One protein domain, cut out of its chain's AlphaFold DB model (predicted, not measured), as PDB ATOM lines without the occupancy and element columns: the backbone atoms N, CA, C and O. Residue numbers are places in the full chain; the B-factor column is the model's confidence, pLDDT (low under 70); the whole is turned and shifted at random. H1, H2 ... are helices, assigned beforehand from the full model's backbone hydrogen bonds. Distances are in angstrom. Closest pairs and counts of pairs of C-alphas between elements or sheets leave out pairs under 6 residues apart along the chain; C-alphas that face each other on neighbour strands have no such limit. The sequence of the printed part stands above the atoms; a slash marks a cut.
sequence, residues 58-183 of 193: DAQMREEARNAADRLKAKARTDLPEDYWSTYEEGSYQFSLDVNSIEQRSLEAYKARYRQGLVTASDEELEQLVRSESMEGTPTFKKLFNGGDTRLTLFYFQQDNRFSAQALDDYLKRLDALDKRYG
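Overview. This is residues 58 to 183 of the 193 residues of an uncharacterized protein of Pseudomonas sp. URMO17WK12:I2 (UniProt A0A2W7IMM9). H2 and H3, nearly end to end, make one side of a long rod, and H6 runs back beside them. H1 folds back on H2 at one end; H4 and H5 form a small head at the other. The 126 printed residues hold six named helices, H1 to H6: all helix, extended, radius of gyration of the C-alphas 22.4 A, spans 69 by 27 by 19 A.

Along the chain. From C-alpha 58 at (-33.704, -54.688, -14.960), H1, residues 58 to 75, runs 26.1 A. Next find H2, 82 to 100, 26.9 A; H3, 102 to 118, 24.4 A; H4, 123 to 131; H5, 139 to 144. H6, 150 to 181, runs 46.9 A to C-alpha 181 at (-46.806, -30.081, -10.271).

Arrangement. H1 touches H2 at a steep tilt of 46 degrees; see C-alphas 65 and 92, the closest, 4.9 A. H6 touches H2 with residues 164 to 178 alone, at 4 degrees, shallow (closest C-alphas 98 and 167, 5.8 A), and H3 with 152 to 164 alone, at 38 degrees, steep (106 and 160, 5.3 A). H4 and H5 only just touch, with 3 pairs of C-alphas within 8 A. Every O i to N i+4 pair is within hydrogen-bond range in H2 to H6; in H1, 13 of 14.

Size, cuts and confidence. The farthest C-alphas, 79 and 124, are 69.9 A apart. The printed part has no cut, no long link and no residue under pLDDT 70.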
ATOM      1  N   ASP A  58     -32.589 -55.382 -15.623       97.00
ATOM      2  CA  ASP A  58     -33.704 -54.688 -14.960       97.00
ATOM      3  C   ASP A  58     -33.350 -54.256 -13.529       97.00
ATOM      4  O   ASP A  58     -33.554 -53.103 -13.150       97.00
ATOM      5  N   ALA A  59     -32.726 -55.158 -12.764       97.75
ATOM      6  CA  ALA A  59     -32.298 -54.891 -11.396       97.75
ATOM      7  C   ALA A  59     -31.305 -53.720 -11.315       97.75
ATOM      8  O   ALA A  59     -31.484 -52.830 -10.487       97.75
ATOM      9  N   GLN A  60     -30.313 -53.675 -12.212       97.50
ATOM     10  CA  GLN A  60     -29.350 -52.570 -12.278       97.50
ATOM     11  C   GLN A  60     -30.031 -51.242 -12.623       97.50
ATOM     12  O   GLN A  60     -29.742 -50.227 -11.997       97.50
ATOM     13  N   MET A  61     -30.963 -51.230 -13.582       97.81
ATOM     14  CA  MET A  61     -31.690 -50.009 -13.954       97.81
ATOM     15  C   MET A  61     -32.563 -49.486 -12.807       97.81
ATOM     16  O   MET A  61     -32.599 -48.279 -12.569       97.81
ATOM     17  N   ARG A  62     -33.234 -50.380 -12.068       98.19
ATOM     18  CA  ARG A  62     -34.020 -50.014 -10.878       98.19
ATOM     19  C   ARG A  62     -33.144 -49.495  -9.747       98.19
ATOM     20  O   ARG A  62     -33.499 -48.515  -9.097       98.19
ATOM     21  N   GLU A  63     -32.003 -50.131  -9.508       98.00
ATOM     22  CA  GLU A  63     -31.038 -49.675  -8.508       98.00
ATOM     23  C   GLU A  63     -30.493 -48.282  -8.853       98.00
ATOM     24  O   GLU A  63     -30.462 -47.394  -8.002       98.00
ATOM     25  N   GLU A  64     -30.114 -48.047 -10.109       96.69
ATOM     26  CA  GLU A  64     -29.652 -46.735 -10.564       96.69
ATOM     27  C   GLU A  64     -30.720 -45.647 -10.422       96.69
ATOM     28  O   GLU A  64     -30.389 -44.532 -10.006       96.69
ATOM     29  N   ALA A  65     -31.981 -45.964 -10.730       97.94
ATOM     30  CA  ALA A  65     -33.112 -45.057 -10.575       97.94
ATOM     31  C   ALA A  65     -33.334 -44.663  -9.107       97.94
ATOM     32  O   ALA A  65     -33.413 -43.473  -8.791       97.94
ATOM     33  N   ARG A  66     -33.327 -45.648  -8.199       98.06
ATOM     34  CA  ARG A  66     -33.429 -45.421  -6.749       98.06
ATOM     35  C   ARG A  66     -32.273 -44.562  -6.242       98.06
ATOM     36  O   ARG A  66     -32.482 -43.528  -5.615       98.06
ATOM     37  N   ASN A  67     -31.048 -44.906  -6.637       97.44
ATOM     38  CA  ASN A  67     -29.854 -44.134  -6.306       97.44
ATOM     39  C   ASN A  67     -29.912 -42.697  -6.855       97.44
ATOM     40  O   ASN A  67     -29.381 -41.770  -6.239       97.44
ATOM     41  N   ALA A  68     -30.519 -42.478  -8.026       93.94
ATOM     42  CA  ALA A  68     -30.726 -41.139  -8.566       93.94
ATOM     43  C   ALA A  68     -31.711 -40.331  -7.710       93.94
ATOM     44  O   ALA A  68     -31.420 -39.166  -7.420       93.94
ATOM     45  N   ALA A  69     -32.813 -40.946  -7.272       93.94
ATOM     46  CA  ALA A  69     -33.783 -40.334  -6.369       93.94
ATOM     47  C   ALA A  69     -33.146 -39.984  -5.015       93.94
ATOM     48  O   ALA A  69     -33.218 -38.831  -4.590       93.94
ATOM     49  N   ASP A  70     -32.424 -40.920  -4.393       94.62
ATOM     50  CA  ASP A  70     -31.746 -40.714  -3.108       94.62
ATOM     51  C   ASP A  70     -30.710 -39.584  -3.176       94.62
ATOM     52  O   ASP A  70     -30.657 -38.712  -2.302       94.62
ATOM     53  N   ARG A  71     -29.917 -39.531  -4.257       92.31
ATOM     54  CA  ARG A  71     -28.952 -38.444  -4.486       92.31
ATOM     55  C   ARG A  71     -29.624 -37.084  -4.638       92.31
ATOM     56  O   ARG A  71     -29.053 -36.086  -4.195       92.31
ATOM     57  N   LEU A  72     -30.779 -37.018  -5.300       89.38
ATOM     58  CA  LEU A  72     -31.520 -35.767  -5.444       89.38
ATOM     59  C   LEU A  72     -32.160 -35.360  -4.114       89.38
ATOM     60  O   LEU A  72     -32.020 -34.209  -3.708       89.38
ATOM     61  N   LYS A  73     -32.773 -36.309  -3.400       90.12
ATOM     62  CA  LYS A  73     -33.380 -36.109  -2.080       90.12
ATOM     63  C   LYS A  73     -32.376 -35.592  -1.057       90.12
ATOM     64  O   LYS A  73     -32.655 -34.613  -0.379       90.12
ATOM     65  N   ALA A  74     -31.167 -36.152  -1.026       89.44
ATOM     66  CA  ALA A  74     -30.086 -35.682  -0.156       89.44
ATOM     67  C   ALA A  74     -29.622 -34.241  -0.461       89.44
ATOM     68  O   ALA A  74     -29.047 -33.578   0.401       89.44
ATOM     69  N   LYS A  75     -29.844 -33.747  -1.688       85.56
ATOM     70  CA  LYS A  75     -29.508 -32.375  -2.109       85.56
ATOM     71  C   LYS A  75     -30.692 -31.413  -2.020       85.56
ATOM     72  O   LYS A  75     -30.487 -30.196  -2.104       85.56
ATOM     73  N   ALA A  76     -31.910 -31.932  -1.901       82.12
ATOM     74  CA  ALA A  76     -33.111 -31.127  -1.819       82.12
ATOM     75  C   ALA A  76     -33.099 -30.317  -0.519       82.12
ATOM     76  O   ALA A  76     -32.800 -30.821   0.559       82.12
ATOM     77  N   ARG A  77     -33.407 -29.024  -0.632       78.44
ATOM     78  CA  ARG A  77     -33.537 -28.111   0.518       78.44
ATOM     79  C   ARG A  77     -34.983 -27.974   0.997       78.44
ATOM     80  O   ARG A  77     -35.246 -27.216   1.923       78.44
ATOM     81  N   THR A  78     -35.891 -28.681   0.334       76.50
ATOM     82  CA  THR A  78     -37.327 -28.678   0.582       76.50
ATOM     83  C   THR A  78     -37.742 -30.112   0.843       76.50
ATOM     84  O   THR A  78     -37.325 -31.009   0.107       76.50
ATOM     85  N   ASP A  79     -38.551 -30.314   1.875       86.12
ATOM     86  CA  ASP A  79     -39.169 -31.607   2.114       86.12
ATOM     87  C   ASP A  79     -40.286 -31.807   1.084       86.12
ATOM     88  O   ASP A  79     -41.254 -31.044   1.042       86.12
ATOM     89  N   LEU A  80     -40.085 -32.767   0.184       90.12
ATOM     90  CA  LEU A  80     -41.037 -33.105  -0.870       90.12
ATOM     91  C   LEU A  80     -41.745 -34.411  -0.514       90.12
ATOM     92  O   LEU A  80     -41.105 -35.317   0.033       90.12
ATOM     93  N   PRO A  81     -43.039 -34.528  -0.844       94.50
ATOM     94  CA  PRO A  81     -43.836 -35.701  -0.512       94.50
ATOM     95  C   PRO A  81     -43.329 -36.979  -1.204       94.50
ATOM     96  O   PRO A  81     -42.625 -36.946  -2.211       94.50
ATOM     97  N   GLU A  82     -43.679 -38.138  -0.644       94.88
ATOM     98  CA  GLU A  82     -43.260 -39.458  -1.146       94.88
ATOM     99  C   GLU A  82     -43.705 -39.726  -2.594       94.88
ATOM    100  O   GLU A  82     -42.998 -40.375  -3.370       94.88
ATOM    101  N   ASP A  83     -44.849 -39.177  -2.994       96.44
ATOM    102  CA  ASP A  83     -45.371 -39.279  -4.357       96.44
ATOM    103  C   ASP A  83     -44.471 -38.572  -5.394       96.44
ATOM    104  O   ASP A  83     -44.302 -39.076  -6.506       96.44
ATOM    105  N   TYR A  84     -43.818 -37.463  -5.030       95.38
ATOM    106  CA  TYR A  84     -42.802 -36.817  -5.862       95.38
ATOM    107  C   TYR A  84     -41.607 -37.753  -6.078       95.38
ATOM    108  O   TYR A  84     -41.185 -37.972  -7.215       95.38
ATOM    109  N   TRP A  85     -41.079 -38.338  -4.998       95.44
ATOM    110  CA  TRP A  85     -39.886 -39.188  -5.059       95.44
ATOM    111  C   TRP A  85     -40.128 -40.486  -5.827       95.44
ATOM    112  O   TRP A  85     -39.298 -40.860  -6.652       95.44
ATOM    113  N   SER A  86     -41.278 -41.128  -5.618       97.00
ATOM    114  CA  SER A  86     -41.672 -42.317  -6.387       97.00
ATOM    115  C   SER A  86     -41.857 -42.004  -7.875       97.00
ATOM    116  O   SER A  86     -41.387 -42.763  -8.720       97.00
ATOM    117  N   THR A  87     -42.450 -40.852  -8.218       96.62
ATOM    118  CA  THR A  87     -42.582 -40.421  -9.621       96.62
ATOM    119  C   THR A  87     -41.218 -40.126 -10.258       96.62
ATOM    120  O   THR A  87     -40.991 -40.466 -11.420       96.62
ATOM    121  N   TYR A  88     -40.290 -39.518  -9.513       96.12
ATOM    122  CA  TYR A  88     -38.926 -39.263  -9.981       96.12
ATOM    123  C   TYR A  88     -38.137 -40.564 -10.213       96.12
ATOM    124  O   TYR A  88     -37.459 -40.698 -11.237       96.12
ATOM    125  N   GLU A  89     -38.221 -41.521  -9.280       97.94
ATOM    126  CA  GLU A  89     -37.597 -42.844  -9.413       97.94
ATOM    127  C   GLU A  89     -38.124 -43.560 -10.661       97.94
ATOM    128  O   GLU A  89     -37.330 -43.969 -11.507       97.94
ATOM    129  N   GLU A  90     -39.444 -43.622 -10.844       97.88
ATOM    130  CA  GLU A  90     -40.046 -44.259 -12.020       97.88
ATOM    131  C   GLU A  90     -39.630 -43.560 -13.325       97.88
ATOM    132  O   GLU A  90     -39.254 -44.211 -14.298       97.88
ATOM    133  N   GLY A  91     -39.601 -42.223 -13.346       97.31
ATOM    134  CA  GLY A  91     -39.125 -41.463 -14.503       97.31
ATOM    135  C   GLY A  91     -37.653 -41.732 -14.844       97.31
ATOM    136  O   GLY A  91     -37.302 -41.796 -16.027       97.31
ATOM    137  N   SER A  92     -36.812 -41.920 -13.821       97.88
ATOM    138  CA  SER A  92     -35.397 -42.287 -13.966       97.88
ATOM    139  C   SER A  92     -35.237 -43.721 -14.474       97.88
ATOM    140  O   SER A  92     -34.397 -43.978 -15.334       97.88
ATOM    141  N   TYR A  93     -36.063 -44.649 -13.988       98.38
ATOM    142  CA  TYR A  93     -36.096 -46.030 -14.467       98.38
ATOM    143  C   TYR A  93     -36.536 -46.101 -15.934       98.38
ATOM    144  O   TYR A  93     -35.862 -46.744 -16.741       98.38
ATOM    145  N   GLN A  94     -37.583 -45.365 -16.316       98.25
ATOM    146  CA  GLN A  94     -38.016 -45.274 -17.708       98.25
ATOM    147  C   GLN A  94     -36.922 -44.689 -18.609       98.25
ATOM    148  O   GLN A  94     -36.688 -45.206 -19.696       98.25
ATOM    149  N   PHE A  95     -36.202 -43.656 -18.159       97.75
ATOM    150  CA  PHE A  95     -35.062 -43.133 -18.916       97.75
ATOM    151  C   PHE A  95     -33.957 -44.184 -19.101       97.75
ATOM    152  O   PHE A  95     -33.408 -44.309 -20.195       97.75
ATOM    153  N   SER A  96     -33.669 -44.988 -18.074       97.56
ATOM    154  CA  SER A  96     -32.736 -46.112 -18.199       97.56
ATOM    155  C   SER A  96     -33.210 -47.149 -19.220       97.56
ATOM    156  O   SER A  96     -32.394 -47.588 -20.026       97.56
ATOM    157  N   LEU A  97     -34.504 -47.497 -19.246       97.38
ATOM    158  CA  LEU A  97     -35.078 -48.376 -20.276       97.38
ATOM    159  C   LEU A  97     -34.908 -47.785 -21.680       97.38
ATOM    160  O   LEU A  97     -34.458 -48.480 -22.593       97.38
ATOM    161  N   ASP A  98     -35.229 -46.498 -21.834       97.12
ATOM    162  CA  ASP A  98     -35.128 -45.784 -23.105       97.12
ATOM    163  C   ASP A  98     -33.684 -45.854 -23.627       97.12
ATOM    164  O   ASP A  98     -33.469 -46.286 -24.762       97.12
ATOM    165  N   VAL A  99     -32.696 -45.536 -22.780       96.19
ATOM    166  CA  VAL A  99     -31.262 -45.580 -23.115       96.19
ATOM    167  C   VAL A  99     -30.780 -46.998 -23.419       96.19
ATOM    168  O   VAL A  99     -30.073 -47.209 -24.404       96.19
ATOM    169  N   ASN A 100     -31.194 -47.986 -22.624       95.69
ATOM    170  CA  ASN A 100     -30.798 -49.387 -22.798       95.69
ATOM    171  C   ASN A 100     -31.318 -49.991 -24.120       95.69
ATOM    172  O   ASN A 100     -30.773 -50.981 -24.603       95.69
ATOM    173  N   SER A 101     -32.358 -49.391 -24.716       94.88
ATOM    174  CA  SER A 101     -32.947 -49.818 -25.994       94.88
ATOM    175  C   SER A 101     -32.306 -49.190 -27.241       94.88
ATOM    176  O   SER A 101     -32.589 -49.630 -28.358       94.88
ATOM    177  N   ILE A 102     -31.470 -48.155 -27.085       95.50
ATOM    178  CA  ILE A 102     -30.989 -47.324 -28.202       95.50
ATOM    179  C   ILE A 102     -30.219 -48.150 -29.230       95.50
ATOM    180  O   ILE A 102     -30.531 -48.070 -30.416       95.50
ATOM    181  N   GLU A 103     -29.264 -48.970 -28.787       94.00
ATOM    182  CA  GLU A 103     -28.423 -49.784 -29.675       94.00
ATOM    183  C   GLU A 103     -29.283 -50.695 -30.568       94.00
ATOM    184  O   GLU A 103     -29.136 -50.709 -31.793       94.00
ATOM    185  N   GLN A 104     -30.268 -51.378 -29.970       93.94
ATOM    186  CA  GLN A 104     -31.194 -52.244 -30.696       93.94
ATOM    187  C   GLN A 104     -32.038 -51.454 -31.703       93.94
ATOM    188  O   GLN A 104     -32.136 -51.844 -32.867       93.94
ATOM    189  N   ARG A 105     -32.613 -50.317 -31.295       95.88
ATOM    190  CA  ARG A 105     -33.428 -49.469 -32.183       95.88
ATOM    191  C   ARG A 105     -32.607 -48.920 -33.353       95.88
ATOM    192  O   ARG A 105     -33.093 -48.869 -34.487       95.88
ATOM    193  N   SER A 106     -31.357 -48.536 -33.104       96.31
ATOM    194  CA  SER A 106     -30.405 -48.091 -34.126       96.31
ATOM    195  C   SER A 106     -30.068 -49.212 -35.104       96.31
ATOM    196  O   SER A 106     -30.060 -48.987 -36.318       96.31
ATOM    197  N   LEU A 107     -29.852 -50.431 -34.601       95.31
ATOM    198  CA  LEU A 107     -29.591 -51.608 -35.423       95.31
ATOM    199  C   LEU A 107     -30.808 -51.986 -36.282       95.31
ATOM    200  O   LEU A 107     -30.654 -52.296 -37.462       95.31
ATOM    201  N   GLU A 108     -32.022 -51.925 -35.739       96.12
ATOM    202  CA  GLU A 108     -33.258 -52.168 -36.493       96.12
ATOM    203  C   GLU A 108     -33.433 -51.152 -37.631       96.12
ATOM    204  O   GLU A 108     -33.697 -51.534 -38.778       96.12
ATOM    205  N   ALA A 109     -33.203 -49.865 -37.354       96.75
ATOM    206  CA  ALA A 109     -33.232 -48.820 -38.373       96.75
ATOM    207  C   ALA A 109     -32.146 -49.030 -39.443       96.75
ATOM    208  O   ALA A 109     -32.413 -48.880 -40.640       96.75
ATOM    209  N   TYR A 110     -30.934 -49.418 -39.034       95.75
ATOM    210  CA  TYR A 110     -29.845 -49.780 -39.941       95.75
ATOM    211  C   TYR A 110     -30.241 -50.943 -40.858       95.75
ATOM    212  O   TYR A 110     -30.150 -50.808 -42.080       95.75
ATOM    213  N   LYS A 111     -30.760 -52.048 -40.301       96.19
ATOM    214  CA  LYS A 111     -31.223 -53.218 -41.068       96.19
ATOM    215  C   LYS A 111     -32.300 -52.827 -42.078       96.19
ATOM    216  O   LYS A 111     -32.236 -53.237 -43.236       96.19
ATOM    217  N   ALA A 112     -33.256 -51.985 -41.684       95.69
ATOM    218  CA  ALA A 112     -34.281 -51.475 -42.592       95.69
ATOM    219  C   ALA A 112     -33.679 -50.653 -43.749       95.69
ATOM    220  O   ALA A 112     -34.028 -50.865 -44.913       95.69
ATOM    221  N   ARG A 113     -32.728 -49.753 -43.461       93.88
ATOM    222  CA  ARG A 113     -32.049 -48.941 -44.486       93.88
ATOM    223  C   ARG A 113     -31.189 -49.781 -45.429       93.88
ATOM    224  O   ARG A 113     -31.103 -49.464 -46.618       93.88
ATOM    225  N   TYR A 114     -30.570 -50.832 -44.903       94.69
ATOM    226  CA  TYR A 114     -29.779 -51.795 -45.658       94.69
ATOM    227  C   TYR A 114     -30.673 -52.599 -46.611       94.69
ATOM    228  O   TYR A 114     -30.405 -52.625 -47.813       94.69
ATOM    229  N   ARG A 115     -31.794 -53.151 -46.115       94.94
ATOM    230  CA  ARG A 115     -32.819 -53.834 -46.933       94.94
ATOM    231  C   ARG A 115     -33.279 -52.979 -48.105       94.94
ATOM    232  O   ARG A 115     -33.319 -53.461 -49.231       94.94
ATOM    233  N   GLN A 116     -33.543 -51.692 -47.869       91.38
ATOM    234  CA  GLN A 116     -33.938 -50.757 -48.930       91.38
ATOM    235  C   GLN A 116     -32.903 -50.635 -50.062       91.38
ATOM    236  O   GLN A 116     -33.278 -50.361 -51.197       91.38
ATOM    237  N   GLY A 117     -31.610 -50.824 -49.781       90.31
ATOM    238  CA  GLY A 117     -30.596 -50.912 -50.835       90.31
ATOM    239  C   GLY A 117     -30.685 -52.232 -51.604       90.31
ATOM    240  O   GLY A 117     -30.671 -52.239 -52.836       90.31
ATOM    241  N   LEU A 118     -30.840 -53.339 -50.877       94.19
ATOM    242  CA  LEU A 118     -30.851 -54.690 -51.439       94.19
ATOM    243  C   LEU A 118     -32.075 -55.003 -52.301       94.19
ATOM    244  O   LEU A 118     -31.933 -55.727 -53.279       94.19
ATOM    245  N   VAL A 119     -33.247 -54.424 -52.018       93.69
ATOM    246  CA  VAL A 119     -34.454 -54.641 -52.848       93.69
ATOM    247  C   VAL A 119     -34.296 -54.151 -54.294       93.69
ATOM    248  O   VAL A 119     -35.099 -54.495 -55.157       93.69
ATOM    249  N   THR A 120     -33.270 -53.344 -54.579       91.69
ATOM    250  CA  THR A 120     -32.949 -52.876 -55.938       91.69
ATOM    251  C   THR A 120     -31.943 -53.774 -56.673       91.69
ATOM    252  O   THR A 120     -31.679 -53.555 -57.859       91.69
ATOM    253  N   ALA A 121     -31.357 -54.755 -55.981       93.88
ATOM    254  CA  ALA A 121     -30.404 -55.709 -56.538       93.88
ATOM    255  C   ALA A 121     -31.130 -56.848 -57.264       93.88
ATOM    256  O   ALA A 121     -32.191 -57.291 -56.823       93.88
ATOM    257  N   SER A 122     -30.551 -57.343 -58.362       94.44
ATOM    258  CA  SER A 122     -31.051 -58.568 -59.000       94.44
ATOM    259  C   SER A 122     -30.771 -59.801 -58.137       94.44
ATOM    260  O   SER A 122     -29.920 -59.764 -57.245       94.44
ATOM    261  N   ASP A 123     -31.454 -60.913 -58.412       95.44
ATOM    262  CA  ASP A 123     -31.219 -62.159 -57.670       95.44
ATOM    263  C   ASP A 123     -29.788 -62.665 -57.882       95.44
ATOM    264  O   ASP A 123     -29.175 -63.164 -56.946       95.44
ATOM    265  N   GLU A 124     -29.214 -62.461 -59.069       95.75
ATOM    266  CA  GLU A 124     -27.818 -62.789 -59.364       95.75
ATOM    267  C   GLU A 124     -26.844 -61.915 -58.561       95.75
ATOM    268  O   GLU A 124     -25.855 -62.423 -58.032       95.75
ATOM    269  N   GLU A 125     -27.123 -60.609 -58.433       96.19
ATOM    270  CA  GLU A 125     -26.329 -59.709 -57.587       96.19
ATOM    271  C   GLU A 125     -26.415 -60.143 -56.112       96.19
ATOM    272  O   GLU A 125     -25.388 -60.209 -55.440       96.19
ATOM    273  N   LEU A 126     -27.606 -60.494 -55.614       97.00
ATOM    274  CA  LEU A 126     -27.786 -60.991 -54.246       97.00
ATOM    275  C   LEU A 126     -27.068 -62.331 -54.021       97.00
ATOM    276  O   LEU A 126     -26.337 -62.474 -53.044       97.00
ATOM    277  N   GLU A 127     -27.201 -63.295 -54.933       96.81
ATOM    278  CA  GLU A 127     -26.499 -64.583 -54.860       96.81
ATOM    279  C   GLU A 127     -24.974 -64.405 -54.855       96.81
ATOM    280  O   GLU A 127     -24.270 -65.088 -54.106       96.81
ATOM    281  N   GLN A 128     -24.451 -63.464 -55.647       96.56
ATOM    282  CA  GLN A 128     -23.029 -63.126 -55.645       96.56
ATOM    283  C   GLN A 128     -22.575 -62.610 -54.272       96.56
ATOM    284  O   GLN A 128     -21.526 -63.027 -53.773       96.56
ATOM    285  N   LEU A 129     -23.355 -61.723 -53.646       96.38
ATOM    286  CA  LEU A 129     -23.062 -61.197 -52.309       96.38
ATOM    287  C   LEU A 129     -23.108 -62.301 -51.240       96.38
ATOM    288  O   LEU A 129     -22.204 -62.397 -50.404       96.38
ATOM    289  N   VAL A 130     -24.102 -63.192 -51.308       96.50
ATOM    290  CA  VAL A 130     -24.227 -64.344 -50.399       96.50
ATOM    291  C   VAL A 130     -23.022 -65.280 -50.503       96.50
ATOM    292  O   VAL A 130     -22.545 -65.773 -49.483       96.50
ATOM    293  N   ARG A 131     -22.472 -65.501 -51.699       95.75
ATOM    294  CA  ARG A 131     -21.311 -66.391 -51.892       95.75
ATOM    295  C   ARG A 131     -19.965 -65.741 -51.562       95.75
ATOM    296  O   ARG A 131     -18.977 -66.450 -51.419       95.75
ATOM    297  N   SER A 132     -19.900 -64.415 -51.451       94.44
ATOM    298  CA  SER A 132     -18.641 -63.701 -51.211       94.44
ATOM    299  C   SER A 132     -18.227 -63.732 -49.738       94.44
ATOM    300  O   SER A 132     -19.000 -63.326 -48.876       94.44
ATOM    301  N   GLU A 133     -16.997 -64.144 -49.432       89.81
ATOM    302  CA  GLU A 133     -16.453 -64.099 -48.063       89.81
ATOM    303  C   GLU A 133     -16.284 -62.659 -47.549       89.81
ATOM    304  O   GLU A 133     -16.597 -62.369 -46.399       89.81
ATOM    305  N   SER A 134     -15.865 -61.732 -48.418       89.88
ATOM    306  CA  SER A 134     -15.709 -60.302 -48.114       89.88
ATOM    307  C   SER A 134     -16.726 -59.467 -48.898       89.88
ATOM    308  O   SER A 134     -16.390 -58.638 -49.747       89.88
ATOM    309  N   MET A 135     -18.003 -59.729 -48.625       93.62
ATOM    310  CA  MET A 135     -19.147 -59.152 -49.334       93.62
ATOM    311  C   MET A 135     -19.086 -57.619 -49.447       93.62
ATOM    312  O   MET A 135     -19.240 -57.080 -50.544       93.62
ATOM    313  N   GLU A 136     -18.816 -56.923 -48.340       91.62
ATOM    314  CA  GLU A 136     -18.785 -55.451 -48.262       91.62
ATOM    315  C   GLU A 136     -17.633 -54.839 -49.093       91.62
ATOM    316  O   GLU A 136     -17.712 -53.697 -49.553       91.62
ATOM    317  N   GLY A 137     -16.585 -55.621 -49.380       90.56
ATOM    318  CA  GLY A 137     -15.470 -55.222 -50.239       90.56
ATOM    319  C   GLY A 137     -15.754 -55.330 -51.742       90.56
ATOM    320  O   GLY A 137     -15.028 -54.730 -52.546       90.56
ATOM    321  N   THR A 138     -16.800 -56.065 -52.139       93.56
ATOM    322  CA  THR A 138     -17.071 -56.387 -53.550       93.56
ATOM    323  C   THR A 138     -17.499 -55.167 -54.380       93.56
ATOM    324  O   THR A 138     -18.157 -54.253 -53.871       93.56
ATOM    325  N   PRO A 139     -17.206 -55.144 -55.698       93.06
ATOM    326  CA  PRO A 139     -17.723 -54.111 -56.599       93.06
ATOM    327  C   PRO A 139     -19.257 -54.050 -56.626       93.06
ATOM    328  O   PRO A 139     -19.824 -52.960 -56.681       93.06
ATOM    329  N   THR A 140     -19.925 -55.206 -56.541       93.62
ATOM    330  CA  THR A 140     -21.392 -55.313 -56.501       93.62
ATOM    331  C   THR A 140     -21.962 -54.587 -55.288       93.62
ATOM    332  O   THR A 140     -22.859 -53.757 -55.435       93.62
ATOM    333  N   PHE A 141     -21.381 -54.803 -54.105       93.69
ATOM    334  CA  PHE A 141     -21.792 -54.104 -52.892       93.69
ATOM    335  C   PHE A 141     -21.571 -52.588 -52.992       93.69
ATOM    336  O   PHE A 141     -22.486 -51.799 -52.754       93.69
ATOM    337  N   LYS A 142     -20.379 -52.168 -53.432       91.81
ATOM    338  CA  LYS A 142     -20.042 -50.743 -53.603       91.81
ATOM    339  C   LYS A 142     -20.972 -50.036 -54.586       91.81
ATOM    340  O   LYS A 142     -21.332 -48.882 -54.355       91.81
ATOM    341  N   LYS A 143     -21.387 -50.720 -55.655       90.50
ATOM    342  CA  LYS A 143     -22.376 -50.217 -56.614       90.50
ATOM    343  C   LYS A 143     -23.749 -50.041 -55.959       90.50
ATOM    344  O   LYS A 143     -24.357 -48.988 -56.130       90.50
ATOM    345  N   LEU A 144     -24.226 -51.033 -55.202       90.19
ATOM    346  CA  LEU A 144     -25.543 -50.991 -54.551       90.19
ATOM    347  C   LEU A 144     -25.645 -49.897 -53.483       90.19
ATOM    348  O   LEU A 144     -26.674 -49.234 -53.377       90.19
ATOM    349  N   PHE A 145     -24.564 -49.653 -52.741       89.81
ATOM    350  CA  PHE A 145     -24.542 -48.679 -51.646       89.81
ATOM    351  C   PHE A 145     -23.793 -47.380 -51.980       89.81
ATOM    352  O   PHE A 145     -23.434 -46.615 -51.087       89.81
ATOM    353  N   ASN A 146     -23.610 -47.085 -53.273       84.25
ATOM    354  CA  ASN A 146     -23.024 -45.840 -53.785       84.25
ATOM    355  C   ASN A 146     -21.706 -45.451 -53.081       84.25
ATOM    356  O   ASN A 146     -21.587 -44.370 -52.495       84.25
ATOM    357  N   GLY A 147     -20.736 -46.366 -53.122       73.19
ATOM    358  CA  GLY A 147     -19.384 -46.174 -52.593       73.19
ATOM    359  C   GLY A 147     -19.001 -47.096 -51.434       73.19
ATOM    360  O   GLY A 147     -17.826 -47.127 -51.087       73.19
ATOM    361  N   GLY A 148     -19.937 -47.876 -50.881       79.31
ATOM    362  CA  GLY A 148     -19.659 -48.878 -49.844       79.31
ATOM    363  C   GLY A 148     -20.497 -48.709 -48.576       79.31
ATOM    364  O   GLY A 148     -21.550 -48.074 -48.579       79.31
ATOM    365  N   ASP A 149     -20.013 -49.295 -47.487       85.38
ATOM    366  CA  ASP A 149     -20.689 -49.413 -46.190       85.38
ATOM    367  C   ASP A 149     -20.665 -48.115 -45.367       85.38
ATOM    368  O   ASP A 149     -21.539 -47.892 -44.535       85.38
ATOM    369  N   THR A 150     -19.710 -47.219 -45.627       87.31
ATOM    370  CA  THR A 150     -19.451 -46.028 -44.804       87.31
ATOM    371  C   THR A 150     -20.705 -45.183 -44.577       87.31
ATOM    372  O   THR A 150     -20.939 -44.699 -43.472       87.31
ATOM    373  N   ARG A 151     -21.563 -45.021 -45.593       87.75
ATOM    374  CA  ARG A 151     -22.820 -44.267 -45.445       87.75
ATOM    375  C   ARG A 151     -23.847 -44.982 -44.573       87.75
ATOM    376  O   ARG A 151     -24.576 -44.311 -43.850       87.75
ATOM    377  N   LEU A 152     -23.913 -46.309 -44.639       90.94
ATOM    378  CA  LEU A 152     -24.773 -47.103 -43.764       90.94
ATOM    379  C   LEU A 152     -24.268 -47.040 -42.319       90.94
ATOM    380  O   LEU A 152     -25.059 -46.844 -41.402       90.94
ATOM    381  N   THR A 153     -22.953 -47.117 -42.125       92.00
ATOM    382  CA  THR A 153     -22.312 -46.964 -40.815       92.00
ATOM    383  C   THR A 153     -22.577 -45.584 -40.215       92.00
ATOM    384  O   THR A 153     -23.004 -45.475 -39.070       92.00
ATOM    385  N   LEU A 154     -22.420 -44.510 -40.994       93.56
ATOM    386  CA  LEU A 154     -22.784 -43.161 -40.547       93.56
ATOM    387  C   LEU A 154     -24.276 -43.048 -40.219       93.56
ATOM    388  O   LEU A 154     -24.638 -42.404 -39.238       93.56
ATOM    389  N   PHE A 155     -25.142 -43.685 -41.010       94.31
ATOM    390  CA  PHE A 155     -26.577 -43.704 -40.747       94.31
ATOM    391  C   PHE A 155     -26.911 -44.375 -39.406       94.31
ATOM    392  O   PHE A 155     -27.737 -43.836 -38.673       94.31
ATOM    393  N   TYR A 156     -26.248 -45.483 -39.056       95.38
ATOM    394  CA  TYR A 156     -26.393 -46.121 -37.741       95.38
ATOM    395  C   TYR A 156     -26.100 -45.130 -36.608       95.38
ATOM    396  O   TYR A 156     -26.974 -44.867 -35.785       95.38
ATOM    397  N   PHE A 157     -24.924 -44.495 -36.622       95.44
ATOM    398  CA  PHE A 157     -24.545 -43.535 -35.578       95.44
ATOM    399  C   PHE A 157     -25.441 -42.289 -35.553       95.44
ATOM    400  O   PHE A 157     -25.641 -41.681 -34.505       95.44
ATOM    401  N   GLN A 158     -26.009 -41.887 -36.691       97.31
ATOM    402  CA  GLN A 158     -27.013 -40.823 -36.719       97.31
ATOM    403  C   GLN A 158     -28.310 -41.239 -36.017       97.31
ATOM    404  O   GLN A 158     -28.886 -40.418 -35.304       97.31
ATOM    405  N   GLN A 159     -28.774 -42.481 -36.200       97.88
ATOM    406  CA  GLN A 159     -29.953 -42.974 -35.483       97.88
ATOM    407  C   GLN A 159     -29.674 -43.136 -33.988       97.88
ATOM    408  O   GLN A 159     -30.495 -42.713 -33.183       97.88
ATOM    409  N   ASP A 160     -28.492 -43.627 -33.627       96.06
ATOM    410  CA  ASP A 160     -28.050 -43.763 -32.239       96.06
ATOM    411  C   ASP A 160     -28.061 -42.425 -31.488       96.06
ATOM    412  O   ASP A 160     -28.731 -42.269 -30.462       96.06
ATOM    413  N   ASN A 161     -27.445 -41.402 -32.085       97.81
ATOM    414  CA  ASN A 161     -27.470 -40.043 -31.551       97.81
ATOM    415  C   ASN A 161     -28.891 -39.469 -31.489       97.81
ATOM    416  O   ASN A 161     -29.251 -38.792 -30.526       97.81
ATOM    417  N   ARG A 162     -29.718 -39.732 -32.508       98.25
ATOM    418  CA  ARG A 162     -31.107 -39.266 -32.539       98.25
ATOM    419  C   ARG A 162     -31.925 -39.885 -31.408       98.25
ATOM    420  O   ARG A 162     -32.640 -39.153 -30.732       98.25
ATOM    421  N   PHE A 163     -31.848 -41.198 -31.211       98.00
ATOM    422  CA  PHE A 163     -32.588 -41.882 -30.152       98.00
ATOM    423  C   PHE A 163     -32.074 -41.491 -28.764       98.00
ATOM    424  O   PHE A 163     -32.887 -41.291 -27.865       98.00
ATOM    425  N   SER A 164     -30.766 -41.254 -28.616       97.00
ATOM    426  CA  SER A 164     -30.176 -40.681 -27.397       97.00
ATOM    427  C   SER A 164     -30.745 -39.301 -27.073       97.00
ATOM    428  O   SER A 164     -31.192 -39.054 -25.953       97.00
ATOM    429  N   ALA A 165     -30.779 -38.402 -28.061       97.81
ATOM    430  CA  ALA A 165     -31.332 -37.063 -27.887       97.81
ATOM    431  C   ALA A 165     -32.828 -37.098 -27.545       97.81
ATOM    432  O   ALA A 165     -33.273 -36.341 -26.689       97.81
ATOM    433  N   GLN A 166     -33.593 -37.996 -28.176       97.88
ATOM    434  CA  GLN A 166     -35.015 -38.191 -27.879       97.88
ATOM    435  C   GLN A 166     -35.242 -38.697 -26.451       97.88
ATOM    436  O   GLN A 166     -36.060 -38.124 -25.741       97.88
ATOM    437  N   ALA A 167     -34.492 -39.709 -26.003       97.75
ATOM    438  CA  ALA A 167     -34.604 -40.227 -24.639       97.75
ATOM    439  C   ALA A 167     -34.324 -39.136 -23.592       97.75
ATOM    440  O   ALA A 167     -35.045 -39.022 -22.600       97.75
ATOM    441  N   LEU A 168     -33.301 -38.304 -23.828       96.62
ATOM    442  CA  LEU A 168     -32.977 -37.181 -22.948       96.62
ATOM    443  C   LEU A 168     -34.083 -36.118 -22.945       96.62
ATOM    444  O   LEU A 168     -34.508 -35.691 -21.875       96.62
ATOM    445  N   ASP A 169     -34.553 -35.700 -24.120       96.06
ATOM    446  CA  ASP A 169     -35.626 -34.710 -24.262       96.06
ATOM    447  C   ASP A 169     -36.916 -35.173 -23.563       96.06
ATOM    448  O   ASP A 169     -37.513 -34.432 -22.780       96.06
ATOM    449  N   ASP A 170     -37.310 -36.431 -23.762       96.56
ATOM    450  CA  ASP A 170     -38.493 -37.004 -23.122       96.56
ATOM    451  C   ASP A 170     -38.333 -37.106 -21.599       96.56
ATOM    452  O   ASP A 170     -39.280 -36.823 -20.859       96.56
ATOM    453  N   TYR A 171     -37.139 -37.445 -21.104       95.75
ATOM    454  CA  TYR A 171     -36.851 -37.447 -19.672       95.75
ATOM    455  C   TYR A 171     -36.920 -36.041 -19.061       95.75
ATOM    456  O   TYR A 171     -37.588 -35.850 -18.043       95.75
ATOM    457  N   LEU A 172     -36.316 -35.036 -19.702       93.50
ATOM    458  CA  LEU A 172     -36.363 -33.646 -19.237       93.50
ATOM    459  C   LEU A 172     -37.793 -33.095 -19.206       93.50
ATOM    460  O   LEU A 172     -38.160 -32.417 -18.249       93.50
ATOM    461  N   LYS A 173     -38.635 -33.435 -20.189       93.31
ATOM    462  CA  LYS A 173     -40.064 -33.074 -20.172       93.31
ATOM    463  C   LYS A 173     -40.813 -33.704 -19.000       93.31
ATOM    464  O   LYS A 173     -41.654 -33.039 -18.396       93.31
ATOM    465  N   ARG A 174     -40.525 -34.972 -18.668       93.81
ATOM    466  CA  ARG A 174     -41.116 -35.644 -17.496       93.81
ATOM    467  C   ARG A 174     -40.717 -34.936 -16.201       93.81
ATOM    468  O   ARG A 174     -41.583 -34.693 -15.362       93.81
ATOM    469  N   LEU A 175     -39.444 -34.563 -16.068       91.56
ATOM    470  CA  LEU A 175     -38.941 -33.822 -14.909       91.56
ATOM    471  C   LEU A 175     -39.546 -32.418 -14.800       91.56
ATOM    472  O   LEU A 175     -40.002 -32.037 -13.729       91.56
ATOM    473  N   ASP A 176     -39.629 -31.672 -15.901       90.69
ATOM    474  CA  ASP A 176     -40.268 -30.352 -15.919       90.69
ATOM    475  C   ASP A 176     -41.751 -30.428 -15.516       90.69
ATOM    476  O   ASP A 176     -42.223 -29.625 -14.707       90.69
ATOM    477  N   ALA A 177     -42.487 -31.420 -16.025       91.38
ATOM    478  CA  ALA A 177     -43.881 -31.640 -15.648       91.38
ATOM    479  C   ALA A 177     -44.032 -32.006 -14.160       91.38
ATOM    480  O   ALA A 177     -44.921 -31.477 -13.485       91.38
ATOM    481  N   LEU A 178     -43.156 -32.877 -13.646       92.56
ATOM    482  CA  LEU A 178     -43.119 -33.252 -12.234       92.56
ATOM    483  C   LEU A 178     -42.848 -32.025 -11.354       92.56
ATOM    484  O   LEU A 178     -43.635 -31.713 -10.460       92.56
ATOM    485  N   ASP A 179     -41.795 -31.273 -11.646       90.25
ATOM    486  CA  ASP A 179     -41.388 -30.137 -10.825       90.25
ATOM    487  C   ASP A 179     -42.408 -28.999 -10.843       90.25
ATOM    488  O   ASP A 179     -42.604 -28.327  -9.827       90.25
ATOM    489  N   LYS A 180     -43.100 -28.787 -11.970       88.62
ATOM    490  CA  LYS A 180     -44.225 -27.845 -12.053       88.62
ATOM    491  C   LYS A 180     -45.380 -28.260 -11.151       88.62
ATOM    492  O   LYS A 180     -45.947 -27.401 -10.478       88.62
ATOM    493  N   ARG A 181     -45.710 -29.554 -11.101       91.06
ATOM    494  CA  ARG A 181     -46.806 -30.081 -10.271       91.06
ATOM    495  C   ARG A 181     -46.578 -29.836  -8.776       91.06
ATOM    496  O   ARG A 181     -47.538 -29.534  -8.076       91.06
ATOM    497  N   TYR A 182     -45.335 -29.932  -8.303       90.12
ATOM    498  CA  TYR A 182     -44.979 -29.759  -6.882       90.12
ATOM    499  C   TYR A 182     -44.371 -28.393  -6.553       90.12
ATOM    500  O   TYR A 182     -43.931 -28.157  -5.431       90.12
ATOM    501  N   GLY A 183     -44.334 -27.473  -7.516       85.88
ATOM    502  CA  GLY A 183     -43.822 -26.129  -7.292       85.88
ATOM    503  C   GLY A 183     -42.304 -26.050  -7.049       85.88
ATOM    504  O   GLY A 183     -41.819 -25.062  -6.501       85.88
TER     505      GLY A 183